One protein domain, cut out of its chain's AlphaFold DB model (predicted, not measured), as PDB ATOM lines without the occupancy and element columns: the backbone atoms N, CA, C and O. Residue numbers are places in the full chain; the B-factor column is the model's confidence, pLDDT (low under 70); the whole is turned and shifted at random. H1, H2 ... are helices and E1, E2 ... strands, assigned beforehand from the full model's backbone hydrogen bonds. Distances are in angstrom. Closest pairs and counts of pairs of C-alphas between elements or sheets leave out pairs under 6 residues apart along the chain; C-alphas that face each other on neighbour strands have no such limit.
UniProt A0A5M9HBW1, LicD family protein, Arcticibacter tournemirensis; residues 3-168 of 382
ATOM      1  N   LYS A   3     -29.394 -41.872 -52.020       91.06
ATOM      2  CA  LYS A   3     -28.771 -42.106 -50.707       91.06
ATOM      3  C   LYS A   3     -29.011 -40.924 -49.782       91.06
ATOM      4  O   LYS A   3     -28.832 -39.784 -50.205       91.06
ATOM      5  N   TYR A   4     -29.360 -41.213 -48.537       92.00
ATOM      6  CA  TYR A   4     -29.649 -40.226 -47.505       92.00
ATOM      7  C   TYR A   4     -28.923 -40.601 -46.224       92.00
ATOM      8  O   TYR A   4     -29.072 -41.718 -45.727       92.00
ATOM      9  N   LYS A   5     -28.152 -39.653 -45.694       88.44
ATOM     10  CA  LYS A   5     -27.525 -39.783 -44.387       88.44
ATOM     11  C   LYS A   5     -28.377 -39.063 -43.350       88.44
ATOM     12  O   LYS A   5     -28.666 -37.883 -43.521       88.44
ATOM     13  N   ILE A   6     -28.743 -39.773 -42.298       87.25
ATOM     14  CA  ILE A   6     -29.376 -39.245 -41.095       87.25
ATOM     15  C   ILE A   6     -28.259 -38.922 -40.110       87.25
ATOM     16  O   ILE A   6     -27.284 -39.665 -40.001       87.25
ATOM     17  N   VAL A   7     -28.364 -37.785 -39.435       81.00
ATOM     18  CA  VAL A   7     -27.399 -37.357 -38.426       81.00
ATOM     19  C   VAL A   7     -28.175 -37.021 -37.160       81.00
ATOM     20  O   VAL A   7     -28.969 -36.083 -37.184       81.00
ATOM     21  N   PRO A   8     -27.971 -37.732 -36.042       70.44
ATOM     22  CA  PRO A   8     -28.573 -37.355 -34.769       70.44
ATOM     23  C   PRO A   8     -28.098 -35.944 -34.385       70.44
ATOM     24  O   PRO A   8     -26.923 -35.738 -34.080       70.44
ATOM     25  N   ILE A   9     -28.991 -34.955 -34.469       78.56
ATOM     26  CA  ILE A   9     -28.704 -33.542 -34.180       78.56
ATOM     27  C   ILE A   9     -29.716 -32.994 -33.175       78.56
ATOM     28  O   ILE A   9     -30.869 -33.424 -33.159       78.56
ATOM     29  N   PHE A  10     -29.282 -32.032 -32.360       65.56
ATOM     30  CA  PHE A  10     -30.143 -31.309 -31.420       65.56
ATOM     31  C   PHE A  10     -30.913 -30.170 -32.109       65.56
ATOM     32  O   PHE A  10     -32.125 -30.097 -31.979       65.56
ATOM     33  N   ASP A  11     -30.258 -29.371 -32.957       63.16
ATOM     34  CA  ASP A  11     -30.869 -28.177 -33.568       63.16
ATOM     35  C   ASP A  11     -31.261 -28.396 -35.044       63.16
ATOM     36  O   ASP A  11     -30.711 -27.788 -35.968       63.16
ATOM     37  N   GLY A  12     -32.200 -29.309 -35.294       67.56
ATOM     38  CA  GLY A  12     -32.750 -29.536 -36.632       67.56
ATOM     39  C   GLY A  12     -33.740 -28.447 -37.059       67.56
ATOM     40  O   GLY A  12     -34.718 -28.187 -36.366       67.56
ATOM     41  N   ASN A  13     -33.549 -27.829 -38.231       75.56
ATOM     42  CA  ASN A  13     -34.534 -26.891 -38.783       75.56
ATOM     43  C   ASN A  13     -35.549 -27.620 -39.681       75.56
ATOM     44  O   ASN A  13     -35.356 -27.721 -40.892       75.56
ATOM     45  N   PHE A  14     -36.629 -28.117 -39.072       79.88
ATOM     46  CA  PHE A  14     -37.723 -28.835 -39.747       79.88
ATOM     47  C   PHE A  14     -39.066 -28.095 -39.677       79.88
ATOM     48  O   PHE A  14     -40.126 -28.715 -39.766       79.88
ATOM     49  N   GLY A  15     -39.042 -26.763 -39.541       76.75
ATOM     50  CA  GLY A  15     -40.252 -25.955 -39.346       76.75
ATOM     51  C   GLY A  15     -41.331 -26.166 -40.415       76.75
ATOM     52  O   GLY A  15     -42.515 -26.177 -40.091       76.75
ATOM     53  N   HIS A  16     -40.944 -26.423 -41.670       82.38
ATOM     54  CA  HIS A  16     -41.880 -26.727 -42.760       82.38
ATOM     55  C   HIS A  16     -42.571 -28.092 -42.618       82.38
ATOM     56  O   HIS A  16     -43.675 -28.268 -43.126       82.38
ATOM     57  N   LEU A  17     -41.959 -29.059 -41.925       86.88
ATOM     58  CA  LEU A  17     -42.556 -30.375 -41.676       86.88
ATOM     59  C   LEU A  17     -43.542 -30.354 -40.507       86.88
ATOM     60  O   LEU A  17     -44.462 -31.170 -40.494       86.88
ATOM     61  N   HIS A  18     -43.394 -29.429 -39.554       83.56
ATOM     62  CA  HIS A  18     -44.250 -29.358 -38.363       83.56
ATOM     63  C   HIS A  18     -45.733 -29.145 -38.709       83.56
ATOM     64  O   HIS A  18     -46.610 -29.687 -38.039       83.56
ATOM     65  N   GLU A  19     -46.026 -28.401 -39.779       81.69
ATOM     66  CA  GLU A  19     -47.401 -28.167 -40.242       81.69
ATOM     67  C   GLU A  19     -48.038 -29.425 -40.855       81.69
ATOM     68  O   GLU A  19     -49.251 -29.627 -40.763       81.69
ATOM     69  N   LYS A  20     -47.223 -30.289 -41.472       87.69
ATOM     70  CA  LYS A  20     -47.670 -31.496 -42.183       87.69
ATOM     71  C   LYS A  20     -47.671 -32.749 -41.303       87.69
ATOM     72  O   LYS A  20     -48.492 -33.643 -41.519       87.69
ATOM     73  N   TYR A  21     -46.766 -32.810 -40.329       90.88
ATOM     74  CA  TYR A  21     -46.536 -33.949 -39.447       90.88
ATOM     75  C   TYR A  21     -46.638 -33.504 -37.991       90.88
ATOM     76  O   TYR A  21     -45.695 -32.958 -37.413       90.88
ATOM     77  N   GLN A  22     -47.810 -33.741 -37.406       90.00
ATOM     78  CA  GLN A  22     -48.152 -33.250 -36.075       90.00
ATOM     79  C   GLN A  22     -47.540 -34.134 -34.988       90.00
ATOM     80  O   GLN A  22     -47.674 -35.357 -35.034       90.00
ATOM     81  N   LEU A  23     -46.913 -33.521 -33.987       92.12
ATOM     82  CA  LEU A  23     -46.377 -34.216 -32.819       92.12
ATOM     83  C   LEU A  23     -47.460 -34.400 -31.746       92.12
ATOM     84  O   LEU A  23     -47.995 -33.426 -31.224       92.12
ATOM     85  N   ASP A  24     -47.724 -35.648 -31.370       93.62
ATOM     86  CA  ASP A  24     -48.512 -36.029 -30.193       93.62
ATOM     87  C   ASP A  24     -47.577 -36.256 -28.993       93.62
ATOM     88  O   ASP A  24     -47.262 -37.385 -28.603       93.62
ATOM     89  N   SER A  25     -47.052 -35.153 -28.456       88.94
ATOM     90  CA  SER A  25     -46.132 -35.177 -27.311       88.94
ATOM     91  C   SER A  25     -46.844 -35.559 -26.012       88.94
ATOM     92  O   SER A  25     -46.296 -36.320 -25.210       88.94
ATOM     93  N   GLU A  26     -48.078 -35.083 -25.832       91.94
ATOM     94  CA  GLU A  26     -48.911 -35.370 -24.665       91.94
ATOM     95  C   GLU A  26     -49.222 -36.867 -24.572       91.94
ATOM     96  O   GLU A  26     -48.924 -37.477 -23.545       91.94
ATOM     97  N   GLY A  27     -49.695 -37.497 -25.654       93.31
ATOM     98  CA  GLY A  27     -50.018 -38.923 -25.658       93.31
ATOM     99  C   GLY A  27     -48.809 -39.824 -25.380       93.31
ATOM    100  O   GLY A  27     -48.926 -40.834 -24.675       93.31
ATOM    101  N   TYR A  28     -47.619 -39.461 -25.875       93.12
ATOM    102  CA  TYR A  28     -46.387 -40.195 -25.553       93.12
ATOM    103  C   TYR A  28     -46.022 -40.059 -24.067       93.12
ATOM    104  O   TYR A  28     -45.744 -41.065 -23.402       93.12
ATOM    105  N   CYS A  29     -46.083 -38.837 -23.532       93.50
ATOM    106  CA  CYS A  29     -45.781 -38.548 -22.133       93.50
ATOM    107  C   CYS A  29     -46.771 -39.232 -21.176       93.50
ATOM    108  O   CYS A  29     -46.354 -39.871 -20.212       93.50
ATOM    109  N   GLU A  30     -48.072 -39.215 -21.469       93.56
ATOM    110  CA  GLU A  30     -49.087 -39.928 -20.680       93.56
ATOM    111  C   GLU A  30     -48.832 -41.441 -20.628       93.56
ATOM    112  O   GLU A  30     -49.055 -42.107 -19.606       93.56
ATOM    113  N   LYS A  31     -48.342 -42.003 -21.736       92.94
ATOM    114  CA  LYS A  31     -48.064 -43.431 -21.853       92.94
ATOM    115  C   LYS A  31     -46.822 -43.850 -21.069       92.94
ATOM    116  O   LYS A  31     -46.894 -44.844 -20.340       92.94
ATOM    117  N   TYR A  32     -45.712 -43.128 -21.221       94.19
ATOM    118  CA  TYR A  32     -44.401 -43.552 -20.714       94.19
ATOM    119  C   TYR A  32     -43.896 -42.762 -19.500       94.19
ATOM    120  O   TYR A  32     -43.036 -43.260 -18.783       94.19
ATOM    121  N   GLY A  33     -44.458 -41.587 -19.218       94.69
ATOM    122  CA  GLY A  33     -44.055 -40.700 -18.121       94.69
ATOM    123  C   GLY A  33     -42.903 -39.745 -18.456       94.69
ATOM    124  O   GLY A  33     -42.443 -39.038 -17.565       94.69
ATOM    125  N   PHE A  34     -42.441 -39.729 -19.707       95.50
ATOM    126  CA  PHE A  34     -41.407 -38.837 -20.241       95.50
ATOM    127  C   PHE A  34     -41.666 -38.579 -21.736       95.50
ATOM    128  O   PHE A  34     -42.412 -39.332 -22.370       95.50
ATOM    129  N   GLY A  35     -41.088 -37.512 -22.293       94.44
ATOM    130  CA  GLY A  35     -41.251 -37.143 -23.705       94.44
ATOM    131  C   GLY A  35     -40.355 -37.937 -24.662       94.44
ATOM    132  O   GLY A  35     -39.444 -38.644 -24.243       94.44
ATOM    133  N   LEU A  36     -40.586 -37.802 -25.971       93.12
ATOM    134  CA  LEU A  36     -39.532 -38.117 -26.941       93.12
ATOM    135  C   LEU A  36     -38.413 -37.089 -26.766       93.12
ATOM    136  O   LEU A  36     -38.707 -35.895 -26.675       93.12
ATOM    137  N   SER A  37     -37.158 -37.533 -26.733       91.88
ATOM    138  CA  SER A  37     -36.045 -36.584 -26.721       91.88
ATOM    139  C   SER A  37     -36.011 -35.785 -28.029       91.88
ATOM    140  O   SER A  37     -36.461 -36.254 -29.077       91.88
ATOM    141  N   GLU A  38     -35.448 -34.579 -27.982       90.44
ATOM    142  CA  GLU A  38     -35.290 -33.726 -29.166       90.44
ATOM    143  C   GLU A  38     -34.516 -34.434 -30.288       90.44
ATOM    144  O   GLU A  38     -34.894 -34.353 -31.455       90.44
ATOM    145  N   VAL A  39     -33.499 -35.225 -29.935       89.25
ATOM    146  CA  VAL A  39     -32.728 -36.017 -30.901       89.25
ATOM    147  C   VAL A  39     -33.589 -37.089 -31.570       89.25
ATOM    148  O   VAL A  39     -33.521 -37.244 -32.785       89.25
ATOM    149  N   GLU A  40     -34.438 -37.796 -30.820       91.44
ATOM    150  CA  GLU A  40     -35.355 -38.788 -31.399       91.44
ATOM    151  C   GLU A  40     -36.409 -38.143 -32.298       91.44
ATOM    152  O   GLU A  40     -36.778 -38.702 -33.332       91.44
ATOM    153  N   LEU A  41     -36.902 -36.964 -31.917       91.88
ATOM    154  CA  LEU A  41     -37.840 -36.204 -32.732       91.88
ATOM    155  C   LEU A  41     -37.183 -35.744 -34.042       91.88
ATOM    156  O   LEU A  41     -37.751 -35.924 -35.120       91.88
ATOM    157  N   ASN A  42     -35.960 -35.222 -33.967       91.06
ATOM    158  CA  ASN A  42     -35.184 -34.828 -35.137       91.06
ATOM    159  C   ASN A  42     -34.799 -36.025 -36.013       91.06
ATOM    160  O   ASN A  42     -34.770 -35.892 -37.235       91.06
ATOM    161  N   GLU A  43     -34.528 -37.194 -35.429       91.25
ATOM    162  CA  GLU A  43     -34.330 -38.449 -36.165       91.25
ATOM    163  C   GLU A  43     -35.588 -38.769 -36.991       91.25
ATOM    164  O   GLU A  43     -35.499 -38.974 -38.203       91.25
ATOM    165  N   VAL A  44     -36.780 -38.709 -36.377       93.94
ATOM    166  CA  VAL A  44     -38.058 -38.903 -37.087       93.94
ATOM    167  C   VAL A  44     -38.212 -37.903 -38.239       93.94
ATOM    168  O   VAL A  44     -38.521 -38.319 -39.357       93.94
ATOM    169  N   TYR A  45     -37.976 -36.608 -38.006       94.06
ATOM    170  CA  TYR A  45     -38.113 -35.587 -39.052       94.06
ATOM    171  C   TYR A  45     -37.111 -35.749 -40.199       94.06
ATOM    172  O   TYR A  45     -37.482 -35.561 -41.357       94.06
ATOM    173  N   GLN A  46     -35.878 -36.168 -39.924       93.75
ATOM    174  CA  GLN A  46     -34.901 -36.452 -40.975       93.75
ATOM    175  C   GLN A  46     -35.307 -37.641 -41.837       93.75
ATOM    176  O   GLN A  46     -35.168 -37.587 -43.059       93.75
ATOM    177  N   HIS A  47     -35.852 -38.697 -41.228       94.94
ATOM    178  CA  HIS A  47     -36.404 -39.806 -41.997       94.94
ATOM    179  C   HIS A  47     -37.580 -39.347 -42.862       94.94
ATOM    180  O   HIS A  47     -37.628 -39.698 -44.037       94.94
ATOM    181  N   ILE A  48     -38.491 -38.525 -42.330       95.44
ATOM    182  CA  ILE A  48     -39.583 -37.934 -43.121       95.44
ATOM    183  C   ILE A  48     -39.018 -37.161 -44.318       95.44
ATOM    184  O   ILE A  48     -39.413 -37.450 -45.445       95.44
ATOM    185  N   GLN A  49     -38.070 -36.245 -44.095       94.81
ATOM    186  CA  GLN A  49     -37.467 -35.444 -45.163       94.81
ATOM    187  C   GLN A  49     -36.813 -36.325 -46.231       94.81
ATOM    188  O   GLN A  49     -37.067 -36.147 -47.417       94.81
ATOM    189  N   ALA A  50     -36.018 -37.319 -45.819       95.62
ATOM    190  CA  ALA A  50     -35.367 -38.248 -46.737       95.62
ATOM    191  C   ALA A  50     -36.382 -39.006 -47.606       95.62
ATOM    192  O   ALA A  50     -36.159 -39.199 -48.800       95.62
ATOM    193  N   LEU A  51     -37.510 -39.424 -47.021       96.75
ATOM    194  CA  LEU A  51     -38.573 -40.110 -47.749       96.75
ATOM    195  C   LEU A  51     -39.347 -39.165 -48.682       96.75
ATOM    196  O   LEU A  51     -39.660 -39.580 -49.795       96.75
ATOM    197  N   GLU A  52     -39.642 -37.925 -48.274       95.44
ATOM    198  CA  GLU A  52     -40.285 -36.915 -49.133       95.44
ATOM    199  C   GLU A  52     -39.410 -36.545 -50.331       95.44
ATOM    200  O   GLU A  52     -39.867 -36.561 -51.478       95.44
ATOM    201  N   ASP A  53     -38.129 -36.285 -50.076       95.75
ATOM    202  CA  ASP A  53     -37.152 -36.025 -51.124       95.75
ATOM    203  C   ASP A  53     -37.076 -37.224 -52.067       95.75
ATOM    204  O   ASP A  53     -37.087 -37.057 -53.283       95.75
ATOM    205  N   PHE A  54     -37.041 -38.444 -51.530       97.25
ATOM    206  CA  PHE A  54     -36.941 -39.655 -52.335       97.25
ATOM    207  C   PHE A  54     -38.137 -39.825 -53.275       97.25
ATOM    208  O   PHE A  54     -37.937 -40.032 -54.476       97.25
ATOM    209  N   ILE A  55     -39.370 -39.670 -52.777       96.38
ATOM    210  CA  ILE A  55     -40.571 -39.795 -53.618       96.38
ATOM    211  C   ILE A  55     -40.672 -38.693 -54.686       96.38
ATOM    212  O   ILE A  55     -41.429 -38.855 -55.641       96.38
ATOM    213  N   SER A  56     -39.901 -37.608 -54.567       94.56
ATOM    214  CA  SER A  56     -39.795 -36.567 -55.599       94.56
ATOM    215  C   SER A  56     -38.811 -36.901 -56.732       94.56
ATOM    216  O   SER A  56     -38.851 -36.271 -57.785       94.56
ATOM    217  N   THR A  57     -37.937 -37.897 -56.544       95.38
ATOM    218  CA  THR A  57     -36.972 -38.351 -57.566       95.38
ATOM    219  C   THR A  57     -37.587 -39.370 -58.531       95.38
ATOM    220  O   THR A  57     -38.708 -39.819 -58.308       95.38
ATOM    221  N   GLU A  58     -36.835 -39.810 -59.546       93.31
ATOM    222  CA  GLU A  58     -37.184 -40.932 -60.445       93.31
ATOM    223  C   GLU A  58     -36.586 -42.287 -59.998       93.31
ATOM    224  O   GLU A  58     -36.732 -43.289 -60.681       93.31
ATOM    225  N   GLU A  59     -35.908 -42.340 -58.847       92.25
ATOM    226  CA  GLU A  59     -35.187 -43.529 -58.366       92.25
ATOM    227  C   GLU A  59     -36.121 -44.589 -57.751       92.25
ATOM    228  O   GLU A  59     -37.036 -44.251 -57.005       92.25
ATOM    229  N   ASP A  60     -35.879 -45.883 -57.955       90.75
ATOM    230  CA  ASP A  60     -36.792 -46.923 -57.430       90.75
ATOM    231  C   ASP A  60     -36.593 -47.244 -55.942       90.75
ATOM    232  O   ASP A  60     -37.511 -47.706 -55.255       90.75
ATOM    233  N   VAL A  61     -35.386 -46.981 -55.431       93.38
ATOM    234  CA  VAL A  61     -34.960 -47.323 -54.070       93.38
ATOM    235  C   VAL A  61     -34.178 -46.170 -53.448       93.38
ATOM    236  O   VAL A  61     -33.312 -45.570 -54.098       93.38
ATOM    237  N   ALA A  62     -34.444 -45.915 -52.167       94.69
ATOM    238  CA  ALA A  62     -33.602 -45.098 -51.306       94.69
ATOM    239  C   ALA A  62     -32.817 -45.964 -50.320       94.69
ATOM    240  O   ALA A  62     -33.373 -46.867 -49.697       94.69
ATOM    241  N   PHE A  63     -31.542 -45.635 -50.149       93.25
ATOM    242  CA  PHE A  63     -30.687 -46.099 -49.064       93.25
ATOM    243  C   PHE A  63     -30.636 -45.002 -48.008       93.25
ATOM    244  O   PHE A  63     -30.065 -43.938 -48.245       93.25
ATOM    245  N   VAL A  64     -31.210 -45.264 -46.840       93.06
ATOM    246  CA  VAL A  64     -31.180 -44.356 -45.693       93.06
ATOM    247  C   VAL A  64     -30.301 -44.960 -44.606       93.06
ATOM    248  O   VAL A  64     -30.444 -46.135 -44.270       93.06
ATOM    249  N   TYR A  65     -29.362 -44.183 -44.080       88.00
ATOM    250  CA  TYR A  65     -28.407 -44.672 -43.090       88.00
ATOM    251  C   TYR A  65     -28.030 -43.603 -42.074       88.00
ATOM    252  O   TYR A  65     -27.967 -42.426 -42.405       88.00
ATOM    253  N   ASP A  66     -27.738 -44.040 -40.857       80.62
ATOM    254  CA  ASP A  66     -27.194 -43.225 -39.769       80.62
ATOM    255  C   ASP A  66     -25.753 -43.679 -39.486       80.62
ATOM    256  O   ASP A  66     -24.772 -42.990 -39.778       80.62
ATOM    257  N   THR A  67     -25.611 -44.922 -39.019       71.94
ATOM    258  CA  THR A  67     -24.389 -45.405 -38.363       71.94
ATOM    259  C   THR A  67     -23.400 -46.155 -39.258       71.94
ATOM    260  O   THR A  67     -22.340 -46.563 -38.777       71.94
ATOM    261  N   ILE A  68     -23.695 -46.341 -40.550       73.19
ATOM    262  CA  ILE A  68     -22.784 -47.017 -41.492       73.19
ATOM    263  C   ILE A  68     -21.619 -46.083 -41.846       73.19
ATOM    264  O   ILE A  68     -21.814 -45.035 -42.459       73.19
ATOM    265  N   GLN A  69     -20.391 -46.470 -41.479       67.19
ATOM    266  CA  GLN A  69     -19.201 -45.627 -41.662       67.19
ATOM    267  C   GLN A  69     -18.436 -45.861 -42.970       67.19
ATOM    268  O   GLN A  69     -17.763 -44.953 -43.454       67.19
ATOM    269  N   LYS A  70     -18.502 -47.066 -43.544       69.88
ATOM    270  CA  LYS A  70     -17.726 -47.423 -44.741       69.88
ATOM    271  C   LYS A  70     -18.405 -46.860 -45.993       69.88
ATOM    272  O   LYS A  70     -19.265 -47.522 -46.571       69.88
ATOM    273  N   SER A  71     -18.012 -45.654 -46.414       64.38
ATOM    274  CA  SER A  71     -18.506 -45.005 -47.643       64.38
ATOM    275  C   SER A  71     -18.408 -45.925 -48.860       64.38
ATOM    276  O   SER A  71     -19.380 -46.082 -49.588       64.38
ATOM    277  N   ASP A  72     -17.285 -46.632 -48.997       69.81
ATOM    278  CA  ASP A  72     -17.020 -47.521 -50.133       69.81
ATOM    279  C   ASP A  72     -17.995 -48.705 -50.185       69.81
ATOM    280  O   ASP A  72     -18.330 -49.197 -51.262       69.81
ATOM    281  N   PHE A  73     -18.488 -49.159 -49.029       72.00
ATOM    282  CA  PHE A  73     -19.515 -50.195 -48.975       72.00
ATOM    283  C   PHE A  73     -20.860 -49.646 -49.456       72.00
ATOM    284  O   PHE A  73     -21.522 -50.275 -50.273       72.00
ATOM    285  N   ILE A  74     -21.242 -48.451 -48.996       71.75
ATOM    286  CA  ILE A  74     -22.472 -47.775 -49.429       71.75
ATOM    287  C   ILE A  74     -22.433 -47.503 -50.942       71.75
ATOM    288  O   ILE A  74     -23.466 -47.554 -51.614       71.75
ATOM    289  N   ASP A  75     -21.259 -47.193 -51.491       75.88
ATOM    290  CA  ASP A  75     -21.048 -46.905 -52.912       75.88
ATOM    291  C   ASP A  75     -21.168 -48.110 -53.829       75.88
ATOM    292  O   ASP A  75     -21.767 -47.984 -54.896       75.88
ATOM    293  N   ASN A  76     -20.733 -49.276 -53.363       78.44
ATOM    294  CA  ASN A  76     -20.780 -50.514 -54.135       78.44
ATOM    295  C   ASN A  76     -21.947 -51.438 -53.745       78.44
ATOM    296  O   ASN A  76     -21.985 -52.588 -54.172       78.44
ATOM    297  N   PHE A  77     -22.880 -50.969 -52.913       81.38
ATOM    298  CA  PHE A  77     -23.973 -51.802 -52.425       81.38
ATOM    299  C   PHE A  77     -24.980 -52.126 -53.539       81.38
ATOM    300  O   PHE A  77     -25.654 -51.236 -54.064       81.38
ATOM    301  N   GLU A  78     -25.116 -53.412 -53.862       80.75
ATOM    302  CA  GLU A  78     -26.075 -53.902 -54.852       80.75
ATOM    303  C   GLU A  78     -27.464 -54.105 -54.237       80.75
ATOM    304  O   GLU A  78     -27.626 -54.673 -53.156       80.75
ATOM    305  N   ILE A  79     -28.492 -53.636 -54.945       79.06
ATOM    306  CA  ILE A  79     -29.884 -53.743 -54.504       79.06
ATOM    307  C   ILE A  79     -30.326 -55.209 -54.636       79.06
ATOM    308  O   ILE A  79     -30.261 -55.749 -55.741       79.06
ATOM    309  N   PRO A  80     -30.826 -55.851 -53.566       79.19
ATOM    310  CA  PRO A  80     -31.418 -57.182 -53.667       79.19
ATOM    311  C   PRO A  80     -32.617 -57.186 -54.623       79.19
ATOM    312  O   PRO A  80     -33.361 -56.203 -54.654       79.19
ATOM    313  N   ASP A  81     -32.847 -58.293 -55.339       77.19
ATOM    314  CA  ASP A  81     -33.974 -58.443 -56.275       77.19
ATOM    315  C   ASP A  81     -35.275 -57.852 -55.704       77.19
ATOM    316  O   ASP A  81     -35.750 -58.238 -54.631       77.19
ATOM    317  N   GLN A  82     -35.856 -56.889 -56.424       64.38
ATOM    318  CA  GLN A  82     -36.942 -56.030 -55.928       64.38
ATOM    319  C   GLN A  82     -38.306 -56.731 -55.823       64.38
ATOM    320  O   GLN A  82     -39.296 -56.117 -55.435       64.38
ATOM    321  N   ASN A  83     -38.396 -58.020 -56.145       64.75
ATOM    322  CA  ASN A  83     -39.679 -58.658 -56.426       64.75
ATOM    323  C   ASN A  83     -40.568 -58.946 -55.204       64.75
ATOM    324  O   ASN A  83     -41.639 -59.495 -55.417       64.75
ATOM    325  N   ASN A  84     -40.185 -58.620 -53.958       78.00
ATOM    326  CA  ASN A  84     -40.951 -59.040 -52.765       78.00
ATOM    327  C   ASN A  84     -40.750 -58.200 -51.480       78.00
ATOM    328  O   ASN A  84     -41.024 -58.696 -50.386       78.00
ATOM    329  N   TRP A  85     -40.252 -56.962 -51.545       90.88
ATOM    330  CA  TRP A  85     -40.027 -56.167 -50.329       90.88
ATOM    331  C   TRP A  85     -40.388 -54.695 -50.511       90.88
ATOM    332  O   TRP A  85     -40.171 -54.103 -51.562       90.88
ATOM    333  N   ASN A  86     -40.904 -54.088 -49.443       93.75
ATOM    334  CA  ASN A  86     -41.113 -52.645 -49.370       93.75
ATOM    335  C   ASN A  86     -40.000 -51.946 -48.585       93.75
ATOM    336  O   ASN A  86     -39.724 -50.770 -48.830       93.75
ATOM    337  N   PHE A  87     -39.375 -52.673 -47.655       94.88
ATOM    338  CA  PHE A  87     -38.369 -52.172 -46.731       94.88
ATOM    339  C   PHE A  87     -37.329 -53.261 -46.429       94.88
ATOM    340  O   PHE A  87     -37.689 -54.413 -46.196       94.88
ATOM    341  N   ILE A  88     -36.043 -52.924 -46.395       93.06
ATOM    342  CA  ILE A  88     -34.983 -53.840 -45.956       93.06
ATOM    343  C   ILE A  88     -34.224 -53.177 -44.823       93.06
ATOM    344  O   ILE A  88     -33.589 -52.153 -45.032       93.06
ATOM    345  N   ILE A  89     -34.250 -53.781 -43.640       91.12
ATOM    346  CA  ILE A  89     -33.442 -53.337 -42.504       91.12
ATOM    347  C   ILE A  89     -32.034 -53.900 -42.672       91.12
ATOM    348  O   ILE A  89     -31.860 -55.106 -42.858       91.12
ATOM    349  N   LEU A  90     -31.036 -53.030 -42.572       88.06
ATOM    350  CA  LEU A  90     -29.627 -53.375 -42.699       88.06
ATOM    351  C   LEU A  90     -29.027 -53.559 -41.302       88.06
ATOM    352  O   LEU A  90     -29.100 -52.660 -40.462       88.06
ATOM    353  N   GLN A  91     -28.459 -54.733 -41.032       82.81
ATOM    354  CA  GLN A  91     -27.869 -55.073 -39.734       82.81
ATOM    355  C   GLN A  91     -26.487 -55.704 -39.891       82.81
ATOM    356  O   GLN A  91     -26.242 -56.461 -40.821       82.81
ATOM    357  N   SER A  92     -25.607 -55.484 -38.921       78.12
ATOM    358  CA  SER A  92     -24.350 -56.220 -38.829       78.12
ATOM    359  C   SER A  92     -24.638 -57.705 -38.611       78.12
ATOM    360  O   SER A  92     -25.593 -58.066 -37.908       78.12
ATOM    361  N   LYS A  93     -23.807 -58.593 -39.172       76.75
ATOM    362  CA  LYS A  93     -23.872 -60.019 -38.807       76.75
ATOM    363  C   LYS A  93     -23.540 -60.241 -37.337       76.75
ATOM    364  O   LYS A  93     -24.097 -61.164 -36.742       76.75
ATOM    365  N   THR A  94     -22.687 -59.398 -36.753       73.25
ATOM    366  CA  THR A  94     -22.419 -59.420 -35.316       73.25
ATOM    367  C   THR A  94     -23.566 -58.708 -34.600       73.25
ATOM    368  O   THR A  94     -23.723 -57.496 -34.753       73.25
ATOM    369  N   PRO A  95     -24.410 -59.422 -33.835       64.12
ATOM    370  CA  PRO A  95     -25.562 -58.807 -33.200       64.12
ATOM    371  C   PRO A  95     -25.110 -57.832 -32.111       64.12
ATOM    372  O   PRO A  95     -24.542 -58.235 -31.094       64.12
ATOM    373  N   PHE A  96     -25.420 -56.552 -32.297       68.81
ATOM    374  CA  PHE A  96     -25.403 -55.559 -31.233       68.81
ATOM    375  C   PHE A  96     -26.803 -55.450 -30.628       68.81
ATOM    376  O   PHE A  96     -27.803 -55.451 -31.348       68.81
ATOM    377  N   LYS A  97     -26.888 -55.372 -29.299       71.44
ATOM    378  CA  LYS A  97     -28.154 -55.161 -28.602       71.44
ATOM    379  C   LYS A  97     -27.976 -54.057 -27.576       71.44
ATOM    380  O   LYS A  97     -27.125 -54.177 -26.695       71.44
ATOM    381  N   TYR A  98     -28.819 -53.038 -27.688       81.69
ATOM    382  CA  TYR A  98     -28.956 -52.005 -26.675       81.69
ATOM    383  C   TYR A  98     -29.386 -52.607 -25.336       81.69
ATOM    384  O   TYR A  98     -30.113 -53.608 -25.281       81.69
ATOM    385  N   LEU A  99     -28.934 -51.992 -24.248       88.00
ATOM    386  CA  LEU A  99     -29.406 -52.336 -22.914       88.00
ATOM    387  C   LEU A  99     -30.926 -52.107 -22.809       88.00
ATOM    388  O   LEU A  99     -31.481 -51.283 -23.544       88.00
ATOM    389  N   PRO A 100     -31.624 -52.839 -21.920       91.00
ATOM    390  CA  PRO A 100     -33.037 -52.600 -21.685       91.00
ATOM    391  C   PRO A 100     -33.296 -51.142 -21.300       91.00
ATOM    392  O   PRO A 100     -32.609 -50.603 -20.432       91.00
ATOM    393  N   GLN A 101     -34.278 -50.515 -21.937       91.50
ATOM    394  CA  GLN A 101     -34.637 -49.121 -21.704       91.50
ATOM    395  C   GLN A 101     -36.122 -48.895 -21.988       91.50
ATOM    396  O   GLN A 101     -36.687 -49.428 -22.950       91.50
ATOM    397  N   GLN A 102     -36.760 -48.096 -21.136       92.44
ATOM    398  CA  GLN A 102     -38.181 -47.778 -21.241       92.44
ATOM    399  C   GLN A 102     -38.503 -46.988 -22.521       92.44
ATOM    400  O   GLN A 102     -37.636 -46.387 -23.153       92.44
ATOM    401  N   GLY A 103     -39.775 -47.017 -22.927       91.94
ATOM    402  CA  GLY A 103     -40.288 -46.285 -24.093       91.94
ATOM    403  C   GLY A 103     -40.102 -46.973 -25.452       91.94
ATOM    404  O   GLY A 103     -40.619 -46.466 -26.447       91.94
ATOM    405  N   TYR A 104     -39.355 -48.084 -25.528       93.50
ATOM    406  CA  TYR A 104     -39.247 -48.925 -26.732       93.50
ATOM    407  C   TYR A 104     -40.171 -50.132 -26.624       93.50
ATOM    408  O   TYR A 104     -40.224 -50.783 -25.576       93.50
ATOM    409  N   LYS A 105     -40.859 -50.506 -27.708       92.50
ATOM    410  CA  LYS A 105     -41.849 -51.605 -27.660       92.50
ATOM    411  C   LYS A 105     -41.243 -52.976 -27.368       92.50
ATOM    412  O   LYS A 105     -41.904 -53.811 -26.760       92.50
ATOM    413  N   MET A 106     -39.992 -53.204 -27.768       90.81
ATOM    414  CA  MET A 106     -39.260 -54.438 -27.454       90.81
ATOM    415  C   MET A 106     -38.544 -54.391 -26.093       90.81
ATOM    416  O   MET A 106     -37.866 -55.350 -25.726       90.81
ATOM    417  N   GLY A 107     -38.663 -53.280 -25.359       91.25
ATOM    418  CA  GLY A 107     -37.925 -53.017 -24.123       91.25
ATOM    419  C   GLY A 107     -36.463 -52.609 -24.332       91.25
ATOM    420  O   GLY A 107     -35.735 -52.501 -23.356       91.25
ATOM    421  N   TYR A 108     -36.017 -52.423 -25.576       89.38
ATOM    422  CA  TYR A 108     -34.692 -51.925 -25.974       89.38
ATOM    423  C   TYR A 108     -34.781 -51.344 -27.396       89.38
ATOM    424  O   TYR A 108     -35.662 -51.753 -28.164       89.38
ATOM    425  N   LYS A 109     -33.873 -50.430 -27.770       88.31
ATOM    426  CA  LYS A 109     -33.744 -49.951 -29.159       88.31
ATOM    427  C   LYS A 109     -33.304 -51.124 -30.038       88.31
ATOM    428  O   LYS A 109     -32.270 -51.737 -29.790       88.31
ATOM    429  N   TRP A 110     -34.117 -51.503 -31.020       85.81
ATOM    430  CA  TRP A 110     -33.919 -52.760 -31.756       85.81
ATOM    431  C   TRP A 110     -33.129 -52.596 -33.062       85.81
ATOM    432  O   TRP A 110     -32.720 -53.591 -33.660       85.81
ATOM    433  N   THR A 111     -32.897 -51.356 -33.499       84.88
ATOM    434  CA  THR A 111     -32.071 -51.019 -34.664       84.88
ATOM    435  C   THR A 111     -31.741 -49.522 -34.681       84.88
ATOM    436  O   THR A 111     -32.492 -48.718 -34.131       84.88
ATOM    437  N   ASP A 112     -30.651 -49.164 -35.358       80.00
ATOM    438  CA  ASP A 112     -30.244 -47.780 -35.661       80.00
ATOM    439  C   ASP A 112     -30.900 -47.240 -36.942       80.00
ATOM    440  O   ASP A 112     -30.499 -46.214 -37.468       80.00
ATOM    441  N   MET A 113     -31.888 -47.962 -37.483       88.00
ATOM    442  CA  MET A 113     -32.665 -47.527 -38.648       88.00
ATOM    443  C   MET A 113     -31.810 -47.234 -39.892       88.00
ATOM    444  O   MET A 113     -32.079 -46.316 -40.660       88.00
ATOM    445  N   ASN A 114     -30.836 -48.108 -40.158       88.75
ATOM    446  CA  ASN A 114     -30.222 -48.230 -41.478       88.75
ATOM    447  C   ASN A 114     -31.099 -49.127 -42.359       88.75
ATOM    448  O   ASN A 114     -31.401 -50.260 -41.970       88.75
ATOM    449  N   TYR A 115     -31.530 -48.644 -43.524       93.44
ATOM    450  CA  TYR A 115     -32.463 -49.381 -44.371       93.44
ATOM    451  C   TYR A 115     -32.416 -49.019 -45.857       93.44
ATOM    452  O   TYR A 115     -32.013 -47.928 -46.258       93.44
ATOM    453  N   LEU A 116     -32.920 -49.944 -46.671       94.25
ATOM    454  CA  LEU A 116     -33.394 -49.669 -48.023       94.25
ATOM    455  C   LEU A 116     -34.912 -49.559 -48.006       94.25
ATOM    456  O   LEU A 116     -35.589 -50.300 -47.292       94.25
ATOM    457  N   VAL A 117     -35.461 -48.671 -48.819       96.06
ATOM    458  CA  VAL A 117     -36.906 -48.507 -48.947       96.06
ATOM    459  C   VAL A 117     -37.284 -48.326 -50.409       96.06
ATOM    460  O   VAL A 117     -36.666 -47.553 -51.140       96.06
ATOM    461  N   SER A 118     -38.298 -49.073 -50.833       95.50
ATOM    462  CA  SER A 118     -38.941 -48.888 -52.136       95.50
ATOM    463  C   SER A 118     -39.820 -47.639 -52.121       95.50
ATOM    464  O   SER A 118     -40.244 -47.174 -51.060       95.50
ATOM    465  N   ARG A 119     -40.185 -47.125 -53.294       94.94
ATOM    466  CA  ARG A 119     -41.131 -46.004 -53.396       94.94
ATOM    467  C   ARG A 119     -42.476 -46.284 -52.715       94.94
ATOM    468  O   ARG A 119     -42.984 -45.433 -51.987       94.94
ATOM    469  N   GLU A 120     -43.021 -47.487 -52.888       95.06
ATOM    470  CA  GLU A 120     -44.249 -47.918 -52.206       95.06
ATOM    471  C   GLU A 120     -44.068 -47.929 -50.679       95.06
ATOM    472  O   GLU A 120     -44.887 -47.371 -49.947       95.06
ATOM    473  N   GLY A 121     -42.956 -48.491 -50.197       96.69
ATOM    474  CA  GLY A 121     -42.616 -48.509 -48.774       96.69
ATOM    475  C   GLY A 121     -42.512 -47.109 -48.173       96.69
ATOM    476  O   GLY A 121     -43.055 -46.864 -47.097       96.69
ATOM    477  N   ALA A 122     -41.888 -46.169 -48.887       97.31
ATOM    478  CA  ALA A 122     -41.767 -44.779 -48.456       97.31
ATOM    479  C   ALA A 122     -43.146 -44.123 -48.291       97.31
ATOM    480  O   ALA A 122     -43.416 -43.491 -47.270       97.31
ATOM    481  N   ILE A 123     -44.055 -44.338 -49.249       96.44
ATOM    482  CA  ILE A 123     -45.434 -43.830 -49.196       96.44
ATOM    483  C   ILE A 123     -46.209 -44.445 -48.021       96.44
ATOM    484  O   ILE A 123     -46.923 -43.727 -47.315       96.44
ATOM    485  N   ILE A 124     -46.067 -45.754 -47.773       97.19
ATOM    486  CA  ILE A 124     -46.691 -46.438 -46.627       97.19
ATOM    487  C   ILE A 124     -46.229 -45.806 -45.307       97.19
ATOM    488  O   ILE A 124     -47.060 -45.480 -44.452       97.19
ATOM    489  N   VAL A 125     -44.918 -45.603 -45.153       97.19
ATOM    490  CA  VAL A 125     -44.325 -45.012 -43.947       97.19
ATOM    491  C   VAL A 125     -44.795 -43.566 -43.758       97.19
ATOM    492  O   VAL A 125     -45.354 -43.247 -42.709       97.19
ATOM    493  N   LEU A 126     -44.679 -42.710 -44.778       96.38
ATOM    494  CA  LEU A 126     -45.117 -41.308 -44.709       96.38
ATOM    495  C   LEU A 126     -46.612 -41.177 -44.379       96.38
ATOM    496  O   LEU A 126     -47.001 -40.309 -43.595       96.38
ATOM    497  N   ASN A 127     -47.458 -42.063 -44.912       94.62
ATOM    498  CA  ASN A 127     -48.886 -42.079 -44.589       94.62
ATOM    499  C   ASN A 127     -49.166 -42.435 -43.125       94.62
ATOM    500  O   ASN A 127     -50.115 -41.905 -42.546       94.62
ATOM    501  N   ARG A 128     -48.355 -43.309 -42.515       94.81
ATOM    502  CA  ARG A 128     -48.468 -43.647 -41.090       94.81
ATOM    503  C   ARG A 128     -47.969 -42.523 -40.183       94.81
ATOM    504  O   ARG A 128     -48.508 -42.379 -39.087       94.81
ATOM    505  N   ILE A 129     -46.968 -41.758 -40.611       93.69
ATOM    506  CA  ILE A 129     -46.277 -40.757 -39.780       93.69
ATOM    507  C   ILE A 129     -47.007 -39.406 -39.707       93.69
ATOM    508  O   ILE A 129     -46.610 -38.553 -38.925       93.69
ATOM    509  N   LYS A 130     -48.128 -39.214 -40.423       89.81
ATOM    510  CA  LYS A 130     -48.960 -37.985 -40.362       89.81
ATOM    511  C   LYS A 130     -49.162 -37.424 -38.943       89.81
ATOM    512  O   LYS A 130     -49.225 -36.210 -38.774       89.81
ATOM    513  N   GLN A 131     -49.230 -38.308 -37.946       92.25
ATOM    514  CA  GLN A 131     -49.062 -37.965 -36.539       92.25
ATOM    515  C   GLN A 131     -47.870 -38.736 -35.942       92.25
ATOM    516  O   GLN A 131     -47.847 -39.974 -35.957       92.25
ATOM    517  N   ILE A 132     -46.890 -38.005 -35.410       94.38
ATOM    518  CA  ILE A 132     -45.706 -38.530 -34.727       94.38
ATOM    519  C   ILE A 132     -46.074 -38.761 -33.265       94.38
ATOM    520  O   ILE A 132     -46.340 -37.817 -32.532       94.38
ATOM    521  N   ASN A 133     -46.086 -40.021 -32.836       93.50
ATOM    522  CA  ASN A 133     -46.474 -40.403 -31.475       93.50
ATOM    523  C   ASN A 133     -45.548 -41.451 -30.845       93.50
ATOM    524  O   ASN A 133     -45.914 -42.092 -29.864       93.50
ATOM    525  N   GLN A 134     -44.384 -41.692 -31.451       94.38
ATOM    526  CA  GLN A 134     -43.336 -42.595 -30.977       94.38
ATOM    527  C   GLN A 134     -42.074 -42.413 -31.838       94.38
ATOM    528  O   GLN A 134     -42.128 -41.809 -32.908       94.38
ATOM    529  N   ASN A 135     -40.955 -42.968 -31.380       93.69
ATOM    530  CA  ASN A 135     -39.690 -42.997 -32.115       93.69
ATOM    531  C   ASN A 135     -39.828 -43.735 -33.464       93.69
ATOM    532  O   ASN A 135     -40.645 -44.652 -33.601       93.69
ATOM    533  N   TYR A 136     -38.999 -43.367 -34.448       94.38
ATOM    534  CA  TYR A 136     -39.091 -43.894 -35.815       94.38
ATOM    535  C   TYR A 136     -38.983 -45.424 -35.859       94.38
ATOM    536  O   TYR A 136     -39.756 -46.080 -36.565       94.38
ATOM    537  N   CYS A 137     -38.101 -46.019 -35.043       92.69
ATOM    538  CA  CYS A 137     -37.921 -47.465 -35.078       92.69
ATOM    539  C   CYS A 137     -39.177 -48.246 -34.670       92.69
ATOM    540  O   CYS A 137     -39.512 -49.257 -35.288       92.69
ATOM    541  N   ASP A 138     -39.933 -47.760 -33.688       95.19
ATOM    542  CA  ASP A 138     -41.191 -48.383 -33.286       95.19
ATOM    543  C   ASP A 138     -42.314 -48.152 -34.315       95.19
ATOM    544  O   ASP A 138     -43.227 -48.976 -34.413       95.19
ATOM    545  N   ILE A 139     -42.269 -47.068 -35.107       95.44
ATOM    546  CA  ILE A 139     -43.211 -46.844 -36.225       95.44
ATOM    547  C   ILE A 139     -43.058 -47.941 -37.276       95.44
ATOM    548  O   ILE A 139     -44.052 -48.550 -37.679       95.44
ATOM    549  N   ILE A 140     -41.822 -48.229 -37.686       96.25
ATOM    550  CA  ILE A 140     -41.539 -49.311 -38.636       96.25
ATOM    551  C   ILE A 140     -41.939 -50.665 -38.041       96.25
ATOM    552  O   ILE A 140     -42.588 -51.462 -38.719       96.25
ATOM    553  N   LEU A 141     -41.640 -50.902 -36.759       95.31
ATOM    554  CA  LEU A 141     -42.023 -52.136 -36.071       95.31
ATOM    555  C   LEU A 141     -43.544 -52.360 -36.071       95.31
ATOM    556  O   LEU A 141     -43.995 -53.482 -36.304       95.31
ATOM    557  N   ASP A 142     -44.344 -51.314 -35.848       95.75
ATOM    558  CA  ASP A 142     -45.806 -51.405 -35.940       95.75
ATOM    559  C   ASP A 142     -46.273 -51.759 -37.349       95.75
ATOM    560  O   ASP A 142     -47.124 -52.628 -37.510       95.75
ATOM    561  N   LEU A 143     -45.714 -51.108 -38.372       96.88
ATOM    562  CA  LEU A 143     -46.079 -51.372 -39.762       96.88
ATOM    563  C   LEU A 143     -45.756 -52.813 -40.177       96.88
ATOM    564  O   LEU A 143     -46.557 -53.442 -40.871       96.88
ATOM    565  N   MET A 144     -44.621 -53.344 -39.717       94.94
ATOM    566  CA  MET A 144     -44.243 -54.746 -39.907       94.94
ATOM    567  C   MET A 144     -45.199 -55.690 -39.172       94.94
ATOM    568  O   MET A 144     -45.717 -56.633 -39.769       94.94
ATOM    569  N   ARG A 145     -45.476 -55.425 -37.886       95.44
ATOM    570  CA  ARG A 145     -46.405 -56.226 -37.070       95.44
ATOM    571  C   ARG A 145     -47.796 -56.279 -37.697       95.44
ATOM    572  O   ARG A 145     -48.402 -57.346 -37.765       95.44
ATOM    573  N   ASP A 146     -48.281 -55.137 -38.173       96.19
ATOM    574  CA  ASP A 146     -49.614 -54.985 -38.753       96.19
ATOM    575  C   ASP A 146     -49.671 -55.446 -40.224       96.19
ATOM    576  O   ASP A 146     -50.703 -55.288 -40.875       96.19
ATOM    577  N   LYS A 147     -48.575 -56.017 -40.755       94.88
ATOM    578  CA  LYS A 147     -48.430 -56.497 -42.142       94.88
ATOM    579  C   LYS A 147     -48.718 -55.428 -43.203       94.88
ATOM    580  O   LYS A 147     -49.127 -55.746 -44.314       94.88
ATOM    581  N   LYS A 148     -48.510 -54.155 -42.858       95.94
ATOM    582  CA  LYS A 148     -48.633 -53.014 -43.778       95.94
ATOM    583  C   LYS A 148     -47.347 -52.753 -44.548       95.94
ATOM    584  O   LYS A 148     -47.397 -52.108 -45.582       95.94
ATOM    585  N   LEU A 149     -46.215 -53.221 -44.029       94.56
ATOM    586  CA  LEU A 149     -44.905 -53.075 -44.646       94.56
ATOM    587  C   LEU A 149     -44.258 -54.453 -44.763       94.56
ATOM    588  O   LEU A 149     -43.965 -55.090 -43.749       94.56
ATOM    589  N   THR A 150     -44.029 -54.911 -45.994       93.62
ATOM    590  CA  THR A 150     -43.293 -56.155 -46.240       93.62
ATOM    591  C   THR A 150     -41.811 -55.879 -46.041       93.62
ATOM    592  O   THR A 150     -41.176 -55.240 -46.884       93.62
ATOM    593  N   ALA A 151     -41.270 -56.307 -44.902       91.56
ATOM    594  CA  ALA A 151     -39.892 -56.029 -44.523       91.56
ATOM    595  C   ALA A 151     -39.019 -57.287 -44.527       91.56
ATOM    596  O   ALA A 151     -39.439 -58.345 -44.057       91.56
ATOM    597  N   ALA A 152     -37.780 -57.144 -44.992       89.62
ATOM    598  CA  ALA A 152     -36.724 -58.138 -44.830       89.62
ATOM    599  C   ALA A 152     -35.592 -57.582 -43.955       89.62
ATOM    600  O   ALA A 152     -35.449 -56.371 -43.791       89.62
ATOM    601  N   VAL A 153     -34.776 -58.474 -43.393       88.56
ATOM    602  CA  VAL A 153     -33.542 -58.103 -42.691       88.56
ATOM    603  C   VAL A 153     -32.373 -58.646 -43.493       88.56
ATOM    604  O   VAL A 153     -32.275 -59.857 -43.689       88.56
ATOM    605  N   LEU A 154     -31.483 -57.759 -43.926       87.81
ATOM    606  CA  LEU A 154     -30.230 -58.131 -44.563       87.81
ATOM    607  C   LEU A 154     -29.088 -57.974 -43.563       87.81
ATOM    608  O   LEU A 154     -28.947 -56.925 -42.932       87.81
ATOM    609  N   LYS A 155     -28.274 -59.026 -43.431       85.31
ATOM    610  CA  LYS A 155     -27.118 -59.037 -42.538       85.31
ATOM    611  C   LYS A 155     -25.809 -59.108 -43.309       85.31
ATOM    612  O   LYS A 155     -25.593 -60.080 -44.029       85.31
ATOM    613  N   ASP A 156     -24.932 -58.136 -43.094       78.06
ATOM    614  CA  ASP A 156     -23.615 -58.055 -43.739       78.06
ATOM    615  C   ASP A 156     -22.526 -57.599 -42.751       78.06
ATOM    616  O   ASP A 156     -22.813 -56.885 -41.792       78.06
ATOM    617  N   ASP A 157     -21.282 -58.033 -42.960       70.88
ATOM    618  CA  ASP A 157     -20.126 -57.627 -42.140       70.88
ATOM    619  C   ASP A 157     -19.633 -56.213 -42.509       70.88
ATOM    620  O   ASP A 157     -18.958 -55.552 -41.721       70.88
ATOM    621  N   GLY A 158     -19.991 -55.723 -43.701       63.50
ATOM    622  CA  GLY A 158     -19.754 -54.356 -44.161       63.50
ATOM    623  C   GLY A 158     -20.590 -53.303 -43.432       63.50
ATOM    624  O   GLY A 158     -20.200 -52.134 -43.404       63.50
ATOM    625  N   PHE A 159     -21.669 -53.715 -42.752       68.38
ATOM    626  CA  PHE A 159     -22.392 -52.899 -41.770       68.38
ATOM    627  C   PHE A 159     -21.625 -52.861 -40.442       68.38
ATOM    628  O   PHE A 159     -22.104 -53.288 -39.391       68.38
ATOM    629  N   ASP A 160     -20.386 -52.388 -40.520       59.25
ATOM    630  CA  ASP A 160     -19.518 -52.131 -39.380       59.25
ATOM    631  C   ASP A 160     -20.008 -50.835 -38.732       59.25
ATOM    632  O   ASP A 160     -19.640 -49.721 -39.120       59.25
ATOM    633  N   PHE A 161     -20.978 -50.983 -37.838       62.06
ATOM    634  CA  PHE A 161     -21.411 -49.896 -36.979       62.06
ATOM    635  C   PHE A 161     -20.269 -49.607 -36.013       62.06
ATOM    636  O   PHE A 161     -19.609 -50.543 -35.563       62.06
ATOM    637  N   ILE A 162     -20.039 -48.326 -35.702       53.88
ATOM    638  CA  ILE A 162     -19.130 -47.875 -34.632       53.88
ATOM    639  C   ILE A 162     -19.139 -48.910 -33.508       53.88
ATOM    640  O   ILE A 162     -20.231 -49.350 -33.146       53.88
ATOM    641  N   ASN A 163     -17.966 -49.268 -32.967       47.44
ATOM    642  CA  ASN A 163     -17.812 -49.995 -31.702       47.44
ATOM    643  C   ASN A 163     -18.610 -49.273 -30.603       47.44
ATOM    644  O   ASN A 163     -18.055 -48.542 -29.786       47.44
ATOM    645  N   LYS A 164     -19.930 -49.427 -30.615       54.31
ATOM    646  CA  LYS A 164     -20.831 -48.981 -29.582       54.31
ATOM    647  C   LYS A 164     -20.655 -50.052 -28.512       54.31
ATOM    648  O   LYS A 164     -20.906 -51.230 -28.788       54.31
ATOM    649  N   PRO A 165     -20.148 -49.707 -27.318       53.38
ATOM    650  CA  PRO A 165     -20.242 -50.621 -26.191       53.38
ATOM    651  C   PRO A 165     -21.707 -51.046 -26.032       53.38
ATOM    652  O   PRO A 165     -22.601 -50.337 -26.488       53.38
ATOM    653  N   LYS A 166     -21.983 -52.196 -25.400       59.28
ATOM    654  CA  LYS A 166     -23.358 -52.503 -24.963       59.28
ATOM    655  C   LYS A 166     -23.842 -51.337 -24.097       59.28
ATOM    656  O   LYS A 166     -23.416 -51.233 -22.953       59.28
ATOM    657  N   ASP A 167     -24.686 -50.486 -24.662       75.38
ATOM    658  CA  ASP A 167     -25.085 -49.208 -24.076       75.38
ATOM    659  C   ASP A 167     -26.593 -48.977 -24.285       75.38
ATOM    660  O   ASP A 167     -27.270 -49.760 -24.963       75.38
ATOM    661  N   TYR A 168     -27.141 -47.948 -23.652       85.38
ATOM    662  CA  TYR A 168     -28.522 -47.478 -23.793       85.38
ATOM    663  C   TYR A 168     -28.581 -46.213 -24.667       85.38
ATOM    664  O   TYR A 168     -27.556 -45.621 -24.997       85.38
TER     665      TYR A 168
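Overview. This is residues 3 to 168 of the 382 residues of the protein "LicD family protein" of Arcticibacter tournemirensis (UniProt A0A5M9HBW1). A strongly twisted sheet of five strands has helices packed on one face: the long H3 runs along the strands over E2, H5 stands up from the sheet over E4, and H6 begins at H3, touches H5 and ends near the first residue of E5. H2 lies farthest out, and H1 and H4 are short outlying turns. The printed part has 166 residues with six named helices and five named strands, E1 H1 H2 H3 E2 H4 E3 E4 H5 H6 E5, and under half of the residues are in these elements. The mixed sheet has the order E1 E2 E4 E3 E5, in a mixed helix and strand class of two layers, H3 and H6 being on one face. It is compact, with a radius of gyration of the C-alphas of 15.5 A and spans of 43 by 38 by 32 A.

Arrangement. In the sheet, E1 (residues 3 to 5) is parallel to E2 (61 to 65), with N 4 and O 63 2.8 A apart. E2 is antiparallel to E4 (115 to 118), with N 64 and O 115 2.8 A apart. E4 is antiparallel to E3 (87 to 92), with N 88 and O 116 2.8 A apart; E3 and E4 form a hairpin. E3 is parallel to E5 (151 to 156), with N 89 and O 152 2.9 A apart. H3 (38 to 56) lies over E2 at a height over the sheet of 9.9 A, and the closest C-alphas, of Phe 54 and Ala 62, are 6.5 A apart. H5 (119 to 129) is on the same face as H3, over E4, and rises 70 degrees from the local plane. With its residues 48 to 55 alone, H3 touches H5 at a steep tilt of 39 degrees, opposite ways; the closest C-alphas, of Leu 51 and Ala 122, are 5.7 A apart. With its residues 40 to 47 alone, H3 touches H6 (136 to 145) at a steep tilt of 64 degrees, the same way; the closest C-alphas, of Val 44 and Tyr 136, are 5.3 A apart. H5 and H6 touch, only just about perpendicular at 71 degrees, closest at the C-alphas of Val 125 and Ile 140, 7.4 A. H1 (15 to 18) is close to H3 but not clearly touching, the C-alphas of Leu 17 and Tyr 45 being 7.3 A apart. H2 (25 to 32) is apart from H1 and H3, and H4 (71 to 75) is only just not on the sheet, with 4 pairs of C-alphas within 10 A. E1, H1 H2 H3, E2 is a strand-helix-strand unit, two parallel neighbour strands with helices between; E2, H4, E3 is a split one, with E4 between its strands and a left-handed crossover. Each O i to N i+4 pair is within hydrogen-bond range in H2, H3, H4, H5 and H6; H1 is too short for one.

Along the chain. E1 begins at C-alpha 3 (-28.771, -42.106, -50.707). H3 is 27.0 A long from C-alpha 38 (-35.290, -33.726, -29.166), E3 16.6 A, E5 16.4 A, H5 15.5 A and H6 14.4 A. E5 ends at C-alpha 156 (-23.615, -58.055, -43.739).

Size, cuts and confidence. The C-alphas of Glu 30 and Asn 76, the two farthest apart, are 45.1 A apart. The printed part has no cut. The links H4 to E3 and E3 to E4 are long, with 11 and 22 residues. Mean pLDDT of the printed part is 86.2; residues 10 to 12, 69 to 72, 82 to 83, 95 to 96 and 158 to 166 are under 70.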